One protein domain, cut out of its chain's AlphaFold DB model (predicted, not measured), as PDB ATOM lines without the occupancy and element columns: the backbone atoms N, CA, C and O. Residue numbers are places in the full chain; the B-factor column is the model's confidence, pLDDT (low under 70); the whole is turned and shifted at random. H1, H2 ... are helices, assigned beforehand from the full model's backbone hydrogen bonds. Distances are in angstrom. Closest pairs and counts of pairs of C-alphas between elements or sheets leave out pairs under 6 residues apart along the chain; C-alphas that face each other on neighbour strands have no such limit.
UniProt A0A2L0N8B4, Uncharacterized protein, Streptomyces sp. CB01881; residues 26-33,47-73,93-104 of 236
ATOM      1  N   PRO A  26     106.837  67.190 167.295       98.19
ATOM      2  CA  PRO A  26     108.044  68.009 167.404       98.19
ATOM      3  C   PRO A  26     108.766  67.949 168.755       98.19
ATOM      4  O   PRO A  26     109.974  67.716 168.800       98.19
ATOM      5  N   GLN A  27     108.024  68.105 169.854       97.88
ATOM      6  CA  GLN A  27     108.581  68.090 171.204       97.88
ATOM      7  C   GLN A  27     109.110  66.707 171.605       97.88
ATOM      8  O   GLN A  27     110.131  66.607 172.284       97.88
ATOM      9  N   ASP A  28     108.463  65.634 171.139       98.19
ATOM     10  CA  ASP A  28     108.880  64.260 171.422       98.19
ATOM     11  C   ASP A  28     110.132  63.908 170.614       98.19
ATOM     12  O   ASP A  28     111.067  63.303 171.145       98.19
ATOM     13  N   THR A  29     110.200  64.358 169.356       98.00
ATOM     14  CA  THR A  29     111.400  64.252 168.518       98.00
ATOM     15  C   THR A  29     112.573  64.978 169.167       98.00
ATOM     16  O   THR A  29     113.641  64.385 169.313       98.00
ATOM     17  N   ALA A  30     112.397  66.226 169.612       98.19
ATOM     18  CA  ALA A  30     113.459  66.983 170.276       98.19
ATOM     19  C   ALA A  30     113.880  66.350 171.612       98.19
ATOM     20  O   ALA A  30     115.076  66.246 171.903       98.19
ATOM     21  N   HIS A  31     112.921  65.851 172.398       98.19
ATOM     22  CA  HIS A  31     113.206  65.152 173.647       98.19
ATOM     23  C   HIS A  31     114.042  63.885 173.419       98.19
ATOM     24  O   HIS A  31     115.091  63.712 174.050       98.19
ATOM     25  N   LEU A  32     113.621  63.026 172.484       97.56
ATOM     26  CA  LEU A  32     114.346  61.806 172.130       97.56
ATOM     27  C   LEU A  32     115.725  62.125 171.542       97.56
ATOM     28  O   LEU A  32     116.710  61.490 171.914       97.56
ATOM     29  N   THR A  33     115.816  63.150 170.695       98.19
ATOM     30  CA  THR A  33     117.086  63.642 170.148       98.19
ATOM     31  C   THR A  33     118.052  64.019 171.272       98.19
ATOM     32  O   THR A  33     119.200  63.578 171.270       98.19
ATOM     33  N   LEU A  47     120.907  61.711 163.010       96.25
ATOM     34  CA  LEU A  47     120.062  60.924 162.102       96.25
ATOM     35  C   LEU A  47     118.569  61.112 162.391       96.25
ATOM     36  O   LEU A  47     117.780  61.274 161.457       96.25
ATOM     37  N   LEU A  48     118.179  61.126 163.669       97.56
ATOM     38  CA  LEU A  48     116.796  61.390 164.063       97.56
ATOM     39  C   LEU A  48     116.374  62.814 163.669       97.56
ATOM     40  O   LEU A  48     115.326  62.993 163.048       97.56
ATOM     41  N   ALA A  49     117.208  63.815 163.967       97.88
ATOM     42  CA  ALA A  49     116.938  65.206 163.616       97.88
ATOM     43  C   ALA A  49     116.833  65.400 162.098       97.88
ATOM     44  O   ALA A  49     115.836  65.937 161.618       97.88
ATOM     45  N   ARG A  50     117.794  64.876 161.327       97.31
ATOM     46  CA  ARG A  50     117.778  64.866 159.856       97.31
ATOM     47  C   ARG A  50     116.495  64.247 159.312       97.31
ATOM     48  O   ARG A  50     115.907  64.753 158.357       97.31
ATOM     49  N   GLY A  51     116.048  63.151 159.924       96.06
ATOM     50  CA  GLY A  51     114.870  62.417 159.488       96.06
ATOM     51  C   GLY A  51     113.577  63.230 159.531       96.06
ATOM     52  O   GLY A  51     112.680  62.989 158.718       96.06
ATOM     53  N   ALA A  52     113.499  64.249 160.392       97.12
ATOM     54  CA  ALA A  52     112.339  65.130 160.464       97.12
ATOM     55  C   ALA A  52     112.135  65.940 159.168       97.12
ATOM     56  O   ALA A  52     111.014  66.362 158.890       97.12
ATOM     57  N   ALA A  53     113.152  66.078 158.308       96.81
ATOM     58  CA  ALA A  53     113.006  66.684 156.981       96.81
ATOM     59  C   ALA A  53     112.124  65.866 156.018       96.81
ATOM     60  O   ALA A  53     111.734  66.379 154.976       96.81
ATOM     61  N   ARG A  54     111.774  64.613 156.341       95.12
ATOM     62  CA  ARG A  54     110.780  63.831 155.581       95.12
ATOM     63  C   ARG A  54     109.356  63.956 156.119       95.12
ATOM     64  O   ARG A  54     108.431  63.411 155.522       95.12
ATOM     65  N   SER A  55     109.176  64.629 157.253       96.06
ATOM     66  CA  SER A  55     107.862  64.844 157.856       96.06
ATOM     67  C   SER A  55     107.079  65.945 157.130       96.06
ATOM     68  O   SER A  55     107.570  66.582 156.189       96.06
ATOM     69  N   THR A  56     105.842  66.188 157.566       97.19
ATOM     70  CA  THR A  56     105.039  67.293 157.030       97.19
ATOM     71  C   THR A  56     105.711  68.651 157.284       97.19
ATOM     72  O   THR A  56     106.467  68.795 158.247       97.19
ATOM     73  N   PRO A  57     105.400  69.695 156.492       97.88
ATOM     74  CA  PRO A  57     106.016  71.011 156.665       97.88
ATOM     75  C   PRO A  57     105.877  71.585 158.084       97.88
ATOM     76  O   PRO A  57     106.804  72.196 158.613       97.88
ATOM     77  N   ALA A  58     104.722  71.352 158.718       97.88
ATOM     78  CA  ALA A  58     104.453  71.777 160.087       97.88
ATOM     79  C   ALA A  58     105.299  71.014 161.118       97.88
ATOM     80  O   ALA A  58     105.846  71.637 162.027       97.88
ATOM     81  N   GLN A  59     105.438  69.693 160.969       97.75
ATOM     82  CA  GLN A  59     106.270  68.880 161.858       97.75
ATOM     83  C   GLN A  59     107.755  69.228 161.718       97.75
ATOM     84  O   GLN A  59     108.430  69.383 162.732       97.75
ATOM     85  N   ALA A  60     108.252  69.414 160.493       98.25
ATOM     86  CA  ALA A  60     109.646  69.772 160.245       98.25
ATOM     87  C   ALA A  60     110.000  71.137 160.864       98.25
ATOM     88  O   ALA A  60     110.967  71.246 161.618       98.25
ATOM     89  N   ALA A  61     109.176  72.163 160.613       98.50
ATOM     90  CA  ALA A  61     109.371  73.496 161.181       98.50
ATOM     91  C   ALA A  61     109.240  73.510 162.713       98.50
ATOM     92  O   ALA A  61     110.043  74.147 163.395       98.50
ATOM     93  N   GLY A  62     108.257  72.785 163.258       98.50
ATOM     94  CA  GLY A  62     108.093  72.633 164.702       98.50
ATOM     95  C   GLY A  62     109.299  71.949 165.339       98.50
ATOM     96  O   GLY A  62     109.828  72.441 166.326       98.50
ATOM     97  N   THR A  63     109.782  70.854 164.746       98.69
ATOM     98  CA  THR A  63     110.944  70.110 165.263       98.69
ATOM     99  C   THR A  63     112.186  70.992 165.270       98.69
ATOM    100  O   THR A  63     112.906  71.023 166.263       98.69
ATOM    101  N   LEU A  64     112.415  71.770 164.205       98.69
ATOM    102  CA  LEU A  64     113.523  72.724 164.156       98.69
ATOM    103  C   LEU A  64     113.444  73.753 165.293       98.69
ATOM    104  O   LEU A  64     114.462  74.061 165.915       98.69
ATOM    105  N   ALA A  65     112.244  74.258 165.594       98.62
ATOM    106  CA  ALA A  65     112.041  75.189 166.696       98.62
ATOM    107  C   ALA A  65     112.306  74.548 168.065       98.62
ATOM    108  O   ALA A  65     113.034  75.130 168.868       98.62
ATOM    109  N   GLU A  66     111.791  73.343 168.306       98.69
ATOM    110  CA  GLU A  66     111.998  72.599 169.554       98.69
ATOM    111  C   GLU A  66     113.480  72.258 169.780       98.69
ATOM    112  O   GLU A  66     114.012  72.477 170.868       98.69
ATOM    113  N   LEU A  67     114.196  71.810 168.740       98.62
ATOM    114  CA  LEU A  67     115.639  71.546 168.821       98.62
ATOM    115  C   LEU A  67     116.426  72.806 169.212       98.62
ATOM    116  O   LEU A  67     117.312  72.745 170.068       98.62
ATOM    117  N   ARG A  68     116.080  73.965 168.636       98.06
ATOM    118  CA  ARG A  68     116.714  75.247 168.984       98.06
ATOM    119  C   ARG A  68     116.407  75.672 170.415       98.06
ATOM    120  O   ARG A  68     117.318  76.096 171.121       98.06
ATOM    121  N   GLN A  69     115.158  75.533 170.857       98.19
ATOM    122  CA  GLN A  69     114.761  75.847 172.234       98.19
ATOM    123  C   GLN A  69     115.461  74.942 173.256       98.19
ATOM    124  O   GLN A  69     115.852  75.409 174.324       98.19
ATOM    125  N   ALA A  70     115.687  73.677 172.905       97.81
ATOM    126  CA  ALA A  70     116.414  72.714 173.725       97.81
ATOM    127  C   ALA A  70     117.949  72.896 173.703       97.81
ATOM    128  O   ALA A  70     118.654  72.164 174.399       97.81
ATOM    129  N   GLY A  71     118.487  73.840 172.919       98.12
ATOM    130  CA  GLY A  71     119.930  74.075 172.796       98.12
ATOM    131  C   GLY A  71     120.683  73.018 171.974       98.12
ATOM    132  O   GLY A  71     121.910  72.945 172.047       98.12
ATOM    133  N   LEU A  72     119.974  72.209 171.182       98.31
ATOM    134  CA  LEU A  72     120.527  71.141 170.341       98.31
ATOM    135  C   LEU A  72     120.976  71.707 168.984       98.31
ATOM    136  O   LEU A  72     120.364  71.471 167.941       98.31
ATOM    137  N   ALA A  73     122.017  72.544 169.012       97.94
ATOM    138  CA  ALA A  73     122.433  73.351 167.863       97.94
ATOM    139  C   ALA A  73     122.939  72.521 166.669       97.94
ATOM    140  O   ALA A  73     122.647  72.871 165.525       97.94
ATOM    141  N   ALA A  93     104.483  75.725 151.793       97.75
ATOM    142  CA  ALA A  93     103.908  75.321 153.072       97.75
ATOM    143  C   ALA A  93     104.965  75.239 154.184       97.75
ATOM    144  O   ALA A  93     104.663  75.588 155.327       97.75
ATOM    145  N   LEU A  94     106.193  74.820 153.856       97.94
ATOM    146  CA  LEU A  94     107.326  74.793 154.787       97.94
ATOM    147  C   LEU A  94     107.715  76.196 155.229       97.94
ATOM    148  O   LEU A  94     107.826  76.438 156.424       97.94
ATOM    149  N   LEU A  95     107.841  77.133 154.294       98.00
ATOM    150  CA  LEU A  95     108.176  78.519 154.609       98.00
ATOM    151  C   LEU A  95     107.110  79.156 155.510       98.00
ATOM    152  O   LEU A  95     107.447  79.734 156.539       98.00
ATOM    153  N   ALA A  96     105.824  78.936 155.215       97.75
ATOM    154  CA  ALA A  96     104.740  79.398 156.082       97.75
ATOM    155  C   ALA A  96     104.758  78.726 157.473       97.75
ATOM    156  O   ALA A  96     104.364  79.330 158.470       97.75
ATOM    157  N   ALA A  97     105.175  77.460 157.562       98.31
ATOM    158  CA  ALA A  97     105.320  76.766 158.838       98.31
ATOM    159  C   ALA A  97     106.507  77.295 159.654       98.31
ATOM    160  O   ALA A  97     106.364  77.483 160.859       98.31
ATOM    161  N   LEU A  98     107.635  77.588 159.003       98.31
ATOM    162  CA  LEU A  98     108.805  78.214 159.621       98.31
ATOM    163  C   LEU A  98     108.458  79.596 160.179       98.31
ATOM    164  O   LEU A  98     108.765  79.863 161.335       98.31
ATOM    165  N   GLU A  99     107.743  80.433 159.423       97.38
ATOM    166  CA  GLU A  99     107.242  81.734 159.899       97.38
ATOM    167  C   GLU A  99     106.377  81.583 161.158       97.38
ATOM    168  O   GLU A  99     106.634  82.230 162.175       97.38
ATOM    169  N   ARG A 100     105.395  80.668 161.139       97.88
ATOM    170  CA  ARG A 100     104.543  80.387 162.310       97.88
ATOM    171  C   ARG A 100     105.332  79.869 163.513       97.88
ATOM    172  O   ARG A 100     104.954  80.156 164.643       97.88
ATOM    173  N   ALA A 101     106.410  79.128 163.274       97.69
ATOM    174  CA  ALA A 101     107.318  78.630 164.303       97.69
ATOM    175  C   ALA A 101     108.387  79.662 164.730       97.69
ATOM    176  O   ALA A 101     109.270  79.339 165.524       97.69
ATOM    177  N   GLY A 102     108.340  80.892 164.203       97.62
ATOM    178  CA  GLY A 102     109.290  81.963 164.513       97.62
ATOM    179  C   GLY A 102     110.626  81.887 163.762       97.62
ATOM    180  O   GLY A 102     111.468  82.763 163.946       97.62
ATOM    181  N   GLN A 103     110.816  80.915 162.869       97.50
ATOM    182  CA  GLN A 103     112.060  80.633 162.141       97.50
ATOM    183  C   GLN A 103     112.185  81.424 160.825       97.50
ATOM    184  O   GLN A 103     112.502  80.884 159.765       97.50
ATOM    185  N   HIS A 104     111.935  82.735 160.875       94.69
ATOM    186  CA  HIS A 104     111.937  83.609 159.691       94.69
ATOM    187  C   HIS A 104     113.307  83.669 159.000       94.69
ATOM    188  O   HIS A 104     113.382  83.656 157.772       94.69
TER     189      HIS A 104
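What this domain is: This is residues 26 to 33, 47 to 73 and 93 to 104 of the 236 residues of an uncharacterized protein of Streptomyces sp. CB01881 (UniProt A0A2L0N8B4). A single longer helix, H3, runs through the middle of a small cluster of helices, with H1 and H4 packed on opposite sides of it. H2 folds back on H3 through a tight link as a helical hairpin and also packs on H1, while H4 meets H3 alone. The 47 printed residues, in three separate segments, hold four named helices, in chain order H1, H2, H3, H4, and no named strand; the class is all helix. The whole is compact, with a radius of gyration of the C-alphas of 9.7 A and spans of 25 by 20 by 15 A.

How they stand to each other: The hub is H3, residues 57 to 69, which touches the three other helices. H1, residues 26 to 33, touches it the same way at a steep tilt of 54 degrees; their closest C-alphas, of Pro 26 and Thr 63, are 4.2 A apart. H2, residues 47 to 54, touches residues 59 to 63 of H3 alone, opposite ways at a shallow tilt of 33 degrees, only just short of steep; the closest C-alphas, of Ala 52 and Ala 60, are 5.4 A apart. H4, residues 93 to 100, touches residues 57 to 62 of H3 alone, the same way at 38 degrees, only just steep; the closest C-alphas, of Pro 57 and Leu 94, are 4.4 A apart. H1 and H2 touch, opposite ways at a shallow tilt of 26 degrees, with the C-alphas of Thr 33 and Leu 48 closest at 6.5 A. H4 is apart from H1 and H2. Every O i to N i+4 pair is within hydrogen-bond range in H1, H3 and H4; in H2, 2 of 4 are.

Where its parts are: H3 runs 18.5 A from C-alpha 57 at (106.016, 71.011, 156.665) to C-alpha 69 at (114.761, 75.847, 172.234). H1 measures 10.4 A from first to last C-alpha, H2 11.7 A and H4 10.6 A. H1 begins at C-alpha 26, (108.044, 68.009, 167.404).

The domain as a whole: The farthest C-alphas, of Leu 32 and Ala 96, are 25.7 A apart. Residues 34 to 46 and 74 to 92 are not printed; the C-alpha gaps are 9.0 A from 33 to 47 and 23.8 A from 73 to 93. The mean pLDDT of the printed part is 97.7, and no printed residue is under 70.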